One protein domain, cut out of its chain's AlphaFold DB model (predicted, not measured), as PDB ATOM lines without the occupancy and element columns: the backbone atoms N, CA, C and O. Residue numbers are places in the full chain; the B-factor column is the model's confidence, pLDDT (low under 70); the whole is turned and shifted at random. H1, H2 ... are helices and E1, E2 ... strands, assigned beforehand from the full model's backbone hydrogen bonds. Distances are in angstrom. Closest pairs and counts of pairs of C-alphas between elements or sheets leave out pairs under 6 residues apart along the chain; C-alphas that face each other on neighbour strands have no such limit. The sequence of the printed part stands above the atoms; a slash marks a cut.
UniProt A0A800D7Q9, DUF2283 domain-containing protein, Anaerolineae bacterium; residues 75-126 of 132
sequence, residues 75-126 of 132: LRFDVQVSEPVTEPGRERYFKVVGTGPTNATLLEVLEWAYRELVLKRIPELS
ATOM      1  N   LEU A  75     -16.470 -17.924 104.854       66.38
ATOM      2  CA  LEU A  75     -16.186 -19.039 103.950       66.38
ATOM      3  C   LEU A  75     -17.493 -19.653 103.452       66.38
ATOM      4  O   LEU A  75     -18.262 -20.240 104.220       66.38
ATOM      5  N   ARG A  76     -17.702 -19.560 102.139       75.94
ATOM      6  CA  ARG A  76     -18.831 -20.156 101.428       75.94
ATOM      7  C   ARG A  76     -18.324 -21.148 100.395       75.94
ATOM      8  O   ARG A  76     -17.358 -20.877  99.688       75.94
ATOM      9  N   PHE A  77     -18.980 -22.295 100.323       72.69
ATOM     10  CA  PHE A  77     -18.547 -23.437  99.535       72.69
ATOM     11  C   PHE A  77     -19.614 -23.815  98.511       72.69
ATOM     12  O   PHE A  77     -20.804 -23.879  98.831       72.69
ATOM     13  N   ASP A  78     -19.155 -24.127  97.303       75.25
ATOM     14  CA  ASP A  78     -19.942 -24.801  96.278       75.25
ATOM     15  C   ASP A  78     -19.483 -26.254  96.188       75.25
ATOM     16  O   ASP A  78     -18.324 -26.544  95.882       75.25
ATOM     17  N   VAL A  79     -20.386 -27.184  96.481       74.62
ATOM     18  CA  VAL A  79     -20.050 -28.606  96.550       74.62
ATOM     19  C   VAL A  79     -20.195 -29.255  95.176       74.62
ATOM     20  O   VAL A  79     -21.258 -29.202  94.554       74.62
ATOM     21  N   GLN A  80     -19.146 -29.941  94.725       79.44
ATOM     22  CA  GLN A  80     -19.182 -30.807  93.546       79.44
ATOM     23  C   GLN A  80     -19.009 -32.264  93.963       79.44
ATOM     24  O   GLN A  80     -18.150 -32.593  94.781       79.44
ATOM     25  N   VAL A  81     -19.830 -33.141  93.389       74.06
ATOM     26  CA  VAL A  81     -19.725 -34.587  93.594       74.06
ATOM     27  C   VAL A  81     -18.973 -35.165  92.420       74.06
ATOM     28  O   VAL A  81     -19.423 -35.044  91.279       74.06
ATOM     29  N   SER A  82     -17.854 -35.815  92.709       76.81
ATOM     30  CA  SER A  82     -17.004 -36.411  91.690       76.81
ATOM     31  C   SER A  82     -16.791 -37.890  91.949       76.81
ATOM     32  O   SER A  82     -16.638 -38.323  93.090       76.81
ATOM     33  N   GLU A  83     -16.737 -38.662  90.871       76.50
ATOM     34  CA  GLU A  83     -16.395 -40.077  90.907       76.50
ATOM     35  C   GLU A  83     -15.015 -40.304  90.288       76.50
ATOM     36  O   GLU A  83     -14.658 -39.644  89.304       76.50
ATOM     37  N   PRO A  84     -14.217 -41.227  90.848       76.38
ATOM     38  CA  PRO A  84     -12.949 -41.597  90.251       76.38
ATOM     39  C   PRO A  84     -13.182 -42.373  88.953       76.38
ATOM     40  O   PRO A  84     -13.890 -43.379  88.936       76.38
ATOM     41  N   VAL A  85     -12.530 -41.941  87.880       81.31
ATOM     42  CA  VAL A  85     -12.529 -42.616  86.583       81.31
ATOM     43  C   VAL A  85     -11.130 -43.149  86.300       81.31
ATOM     44  O   VAL A  85     -10.136 -42.425  86.391       81.31
ATOM     45  N   THR A  86     -11.068 -44.426  85.928       81.88
ATOM     46  CA  THR A  86      -9.838 -45.088  85.487       81.88
ATOM     47  C   THR A  86     -10.035 -45.579  84.059       81.88
ATOM     48  O   THR A  86     -10.837 -46.478  83.811       81.88
ATOM     49  N   GLU A  87      -9.297 -44.994  83.118       83.81
ATOM     50  CA  GLU A  87      -9.273 -45.410  81.714       83.81
ATOM     51  C   GLU A  87      -7.956 -46.140  81.404       83.81
ATOM     52  O   GLU A  87      -6.902 -45.731  81.902       83.81
ATOM     53  N   PRO A  88      -7.965 -47.202  80.576       80.19
ATOM     54  CA  PRO A  88      -6.735 -47.884  80.188       80.19
ATOM     55  C   PRO A  88      -5.738 -46.910  79.542       80.19
ATOM     56  O   PRO A  88      -6.039 -46.286  78.526       80.19
ATOM     57  N   GLY A  89      -4.542 -46.793  80.124       82.19
ATOM     58  CA  GLY A  89      -3.470 -45.930  79.614       82.19
ATOM     59  C   GLY A  89      -3.549 -44.457  80.032       82.19
ATOM     60  O   GLY A  89      -2.780 -43.655  79.505       82.19
ATOM     61  N   ARG A  90      -4.436 -44.087  80.964       72.25
ATOM     62  CA  ARG A  90      -4.488 -42.738  81.550       72.25
ATOM     63  C   ARG A  90      -4.304 -42.761  83.061       72.25
ATOM     64  O   ARG A  90      -4.666 -43.729  83.728       72.25
ATOM     65  N   GLU A  91      -3.760 -41.667  83.585       78.31
ATOM     66  CA  GLU A  91      -3.775 -41.400  85.021       78.31
ATOM     67  C   GLU A  91      -5.221 -41.266  85.511       78.31
ATOM     68  O   GLU A  91      -6.105 -40.788  84.793       78.31
ATOM     69  N   ARG A  92      -5.463 -41.740  86.737       65.50
ATOM     70  CA  ARG A  92      -6.765 -41.649  87.399       65.50
ATOM     71  C   ARG A  92      -7.168 -40.180  87.498       65.50
ATOM     72  O   ARG A  92      -6.392 -39.364  87.982       65.50
ATOM     73  N   TYR A  93      -8.392 -39.869  87.094       77.69
ATOM     74  CA  TYR A  93      -8.954 -38.527  87.209       77.69
ATOM     75  C   TYR A  93     -10.331 -38.578  87.868       77.69
ATOM     76  O   TYR A  93     -10.935 -39.643  87.999       77.69
ATOM     77  N   PHE A  94     -10.833 -37.429  88.304       75.50
ATOM     78  CA  PHE A  94     -12.157 -37.308  88.902       75.50
ATOM     79  C   PHE A  94     -13.107 -36.644  87.913       75.50
ATOM     80  O   PHE A  94     -12.810 -35.583  87.366       75.50
ATOM     81  N   LYS A  95     -14.251 -37.278  87.668       80.50
ATOM     82  CA  LYS A  95     -15.309 -36.725  86.827       80.50
ATOM     83  C   LYS A  95     -16.433 -36.224  87.716       80.50
ATOM     84  O   LYS A  95     -16.949 -36.991  88.523       80.50
ATOM     85  N   VAL A  96     -16.845 -34.974  87.527       80.94
ATOM     86  CA  VAL A  96     -18.025 -34.423  88.203       80.94
ATOM     87  C   VAL A  96     -19.268 -35.171  87.715       80.94
ATOM     88  O   VAL A  96     -19.555 -35.207  86.516       80.94
ATOM     89  N   VAL A  97     -19.988 -35.782  88.648       85.31
ATOM     90  CA  VAL A  97     -21.225 -36.544  88.413       85.31
ATOM     91  C   VAL A  97     -22.452 -35.869  89.019       85.31
ATOM     92  O   VAL A  97     -23.579 -36.232  88.693       85.31
ATOM     93  N   GLY A  98     -22.252 -34.866  89.874       83.38
ATOM     94  CA  GLY A  98     -23.336 -34.137  90.510       83.38
ATOM     95  C   GLY A  98     -22.868 -32.861  91.188       83.38
ATOM     96  O   GLY A  98     -21.678 -32.555  91.257       83.38
ATOM     97  N   THR A  99     -23.835 -32.115  91.702       83.50
ATOM     98  CA  THR A  99     -23.609 -30.899  92.485       83.50
ATOM     99  C   THR A  99     -24.350 -31.020  93.811       83.50
ATOM    100  O   THR A  99     -25.405 -31.651  93.888       83.50
ATOM    101  N   GLY A 100     -23.741 -30.487  94.865       82.88
ATOM    102  CA  GLY A 100     -24.318 -30.383  96.198       82.88
ATOM    103  C   GLY A 100     -24.757 -28.944  96.501       82.88
ATOM    104  O   GLY A 100     -25.050 -28.183  95.577       82.88
ATOM    105  N   PRO A 101     -24.827 -28.560  97.787       74.38
ATOM    106  CA  PRO A 101     -25.154 -27.208  98.211       74.38
ATOM    107  C   PRO A 101     -24.205 -26.172  97.609       74.38
ATOM    108  O   PRO A 101     -23.003 -26.412  97.483       74.38
ATOM    109  N   THR A 102     -24.765 -25.015  97.275       84.94
ATOM    110  CA  THR A 102     -24.043 -23.851  96.754       84.94
ATOM    111  C   THR A 102     -24.091 -22.713  97.757       84.94
ATOM    112  O   THR A 102     -25.119 -22.537  98.417       84.94
ATOM    113  N   ASN A 103     -23.032 -21.910  97.829       80.12
ATOM    114  CA  ASN A 103     -22.888 -20.811  98.783       80.12
ATOM    115  C   ASN A 103     -23.145 -21.248 100.244       80.12
ATOM    116  O   ASN A 103     -23.724 -20.514 101.050       80.12
ATOM    117  N   ALA A 104     -22.753 -22.479 100.568       71.62
ATOM    118  CA  ALA A 104     -23.016 -23.107 101.852       71.62
ATOM    119  C   ALA A 104     -21.889 -22.814 102.844       71.62
ATOM    120  O   ALA A 104     -20.725 -22.713 102.468       71.62
ATOM    121  N   THR A 105     -22.218 -22.701 104.122       75.31
ATOM    122  CA  THR A 105     -21.234 -22.725 105.209       75.31
ATOM    123  C   THR A 105     -20.572 -24.100 105.311       75.31
ATOM    124  O   THR A 105     -21.133 -25.110 104.883       75.31
ATOM    125  N   LEU A 106     -19.403 -24.175 105.958       69.75
ATOM    126  CA  LEU A 106     -18.736 -25.456 106.221       69.75
ATOM    127  C   LEU A 106     -19.659 -26.452 106.949       69.75
ATOM    128  O   LEU A 106     -19.682 -27.630 106.610       69.75
ATOM    129  N   LEU A 107     -20.450 -25.982 107.919       70.12
ATOM    130  CA  LEU A 107     -21.395 -26.829 108.646       70.12
ATOM    131  C   LEU A 107     -22.446 -27.442 107.710       70.12
ATOM    132  O   LEU A 107     -22.672 -28.647 107.758       70.12
ATOM    133  N   GLU A 108     -23.045 -26.637 106.830       71.12
ATOM    134  CA  GLU A 108     -24.041 -27.104 105.858       71.12
ATOM    135  C   GLU A 108     -23.445 -28.117 104.871       71.12
ATOM    136  O   GLU A 108     -24.094 -29.111 104.541       71.12
ATOM    137  N   VAL A 109     -22.192 -27.915 104.451       68.19
ATOM    138  CA  VAL A 109     -21.464 -28.884 103.619       68.19
ATOM    139  C   VAL A 109     -21.254 -30.204 104.359       68.19
ATOM    140  O   VAL A 109     -21.527 -31.264 103.796       68.19
ATOM    141  N   LEU A 110     -20.805 -30.163 105.616       66.12
ATOM    142  CA  LEU A 110     -20.552 -31.365 106.418       66.12
ATOM    143  C   LEU A 110     -21.844 -32.135 106.722       66.12
ATOM    144  O   LEU A 110     -21.874 -33.363 106.613       66.12
ATOM    145  N   GLU A 111     -22.929 -31.435 107.057       70.31
ATOM    146  CA  GLU A 111     -24.240 -32.054 107.271       70.31
ATOM    147  C   GLU A 111     -24.780 -32.702 105.994       70.31
ATOM    148  O   GLU A 111     -25.305 -33.820 106.037       70.31
ATOM    149  N   TRP A 112     -24.637 -32.021 104.855       82.69
ATOM    150  CA  TRP A 112     -25.010 -32.568 103.559       82.69
ATOM    151  C   TRP A 112     -24.182 -33.816 103.224       82.69
ATOM    152  O   TRP A 112     -24.757 -34.855 102.898       82.69
ATOM    153  N   ALA A 113     -22.857 -33.757 103.386       67.94
ATOM    154  CA  ALA A 113     -21.959 -34.872 103.097       67.94
ATOM    155  C   ALA A 113     -22.284 -36.098 103.960       67.94
ATOM    156  O   ALA A 113     -22.378 -37.212 103.447       67.94
ATOM    157  N   TYR A 114     -22.544 -35.903 105.256       65.81
ATOM    158  CA  TYR A 114     -22.950 -36.988 106.147       65.81
ATOM    159  C   TYR A 114     -24.266 -37.642 105.699       65.81
ATOM    160  O   TYR A 114     -24.375 -38.867 105.646       65.81
ATOM    161  N   ARG A 115     -25.273 -36.849 105.319       68.19
ATOM    162  CA  ARG A 115     -26.553 -37.391 104.835       68.19
ATOM    163  C   ARG A 115     -26.397 -38.159 103.524       68.19
ATOM    164  O   ARG A 115     -26.913 -39.268 103.403       68.19
ATOM    165  N   GLU A 116     -25.700 -37.584 102.554       74.81
ATOM    166  CA  GLU A 116     -25.655 -38.108 101.188       74.81
ATOM    167  C   GLU A 116     -24.624 -39.217 100.985       74.81
ATOM    168  O   GLU A 116     -24.861 -40.139 100.208       74.81
ATOM    169  N   LEU A 117     -23.488 -39.156 101.677       71.44
ATOM    170  CA  LEU A 117     -22.376 -40.081 101.455       71.44
ATOM    171  C   LEU A 117     -22.292 -41.161 102.531       71.44
ATOM    172  O   LEU A 117     -21.859 -42.269 102.232       71.44
ATOM    173  N   VAL A 118     -22.736 -40.870 103.758       67.44
ATOM    174  CA  VAL A 118     -22.738 -41.843 104.858       67.44
ATOM    175  C   VAL A 118     -24.125 -42.459 104.998       67.44
ATOM    176  O   VAL A 118     -24.312 -43.639 104.706       67.44
ATOM    177  N   LEU A 119     -25.139 -41.667 105.364       63.38
ATOM    178  CA  LEU A 119     -26.464 -42.207 105.689       63.38
ATOM    179  C   LEU A 119     -27.177 -42.852 104.498       63.38
ATOM    180  O   LEU A 119     -27.833 -43.870 104.690       63.38
ATOM    181  N   LYS A 120     -27.052 -42.312 103.280       64.75
ATOM    182  CA  LYS A 120     -27.645 -42.922 102.075       64.75
ATOM    183  C   LYS A 120     -26.891 -44.143 101.545       64.75
ATOM    184  O   LYS A 120     -27.480 -44.891 100.773       64.75
ATOM    185  N   ARG A 121     -25.641 -44.377 101.964       58.28
ATOM    186  CA  ARG A 121     -24.876 -45.591 101.611       58.28
ATOM    187  C   ARG A 121     -25.058 -46.739 102.608       58.28
ATOM    188  O   ARG A 121     -24.889 -47.896 102.240       58.28
ATOM    189  N   ILE A 122     -25.471 -46.453 103.843       52.44
ATOM    190  CA  ILE A 122     -25.777 -47.474 104.864       52.44
ATOM    191  C   ILE A 122     -26.901 -48.469 104.462       52.44
ATOM    192  O   ILE A 122     -26.776 -49.640 104.823       52.44
ATOM    193  N   PRO A 123     -27.955 -48.119 103.690       48.72
ATOM    194  CA  PRO A 123     -28.965 -49.084 103.249       48.72
ATOM    195  C   PRO A 123     -28.422 -50.150 102.285       48.72
ATOM    196  O   PRO A 123     -28.976 -51.244 102.225       48.72
ATOM    197  N   GLU A 124     -27.345 -49.867 101.543       47.22
ATOM    198  CA  GLU A 124     -26.771 -50.803 100.560       47.22
ATOM    199  C   GLU A 124     -25.791 -51.815 101.187       47.22
ATOM    200  O   GLU A 124     -25.454 -52.819 100.561       47.22
ATOM    201  N   LEU A 125     -25.392 -51.623 102.450       43.34
ATOM    202  CA  LEU A 125     -24.470 -52.505 103.180       43.34
ATOM    203  C   LEU A 125     -25.158 -53.643 103.965       43.34
ATOM    204  O   LEU A 125     -24.513 -54.314 104.773       43.34
ATOM    205  N   SER A 126     -26.448 -53.931 103.753       41.16
ATOM    206  CA  SER A 126     -27.088 -55.115 104.361       41.16
ATOM    207  C   SER A 126     -28.220 -55.710 103.526       41.16
ATOM    208  O   SER A 126     -29.338 -55.201 103.504       41.16
TER     209      SER A 126
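Overview. This is residues 75 to 126 of the 132 residues of the protein "DUF2283 domain-containing protein" of Anaerolineae bacterium (UniProt A0A800D7Q9). A two-stranded hairpin, E1 and E2, makes one arm of an open V and the helix H1 makes the other, with residues 100 to 105 at the corner; the short H2 follows at the free end of H1. The printed part has 52 residues, in the order E1, E2, H1, H2, with an antiparallel sheet E1 - E2 and a mixed class of helices and strands. It is loose, with a radius of gyration of the C-alphas of 13.8 A, and flat, spanning 39 by 35 by 13 A.

Along the chain. E1 is residues 80 to 85, 15.2 A long, from C-alpha 80 at (-19.182, -30.807, 93.546). E2 is residues 93 to 99, 17.3 A. H1 is residues 106 to 119, 18.5 A. H2 is residues 122 to 125, ending at C-alpha 125 at (-24.470, -52.505, 103.180).

Arrangement. E1 and E2 form an antiparallel hairpin at 146 degrees; N 83 and O 95 are 2.9 A apart, within hydrogen-bond range. E1 and H1 are apart. H1 and H2 meet only through their tight link. In H1, 9 of 10 O i to N i+4 pairs are within hydrogen-bond range; H2 is too short for one.

Size, cuts and confidence. The C-alphas farthest apart, of Gly 89 and Leu 107, are 39.1 A apart. Residues 118 to 126 stand free, of which 122 to 125 belong to H2; 17 printed residues have a pLDDT under 70, among them residues 118 to 126. The printed part has no cut and no long link.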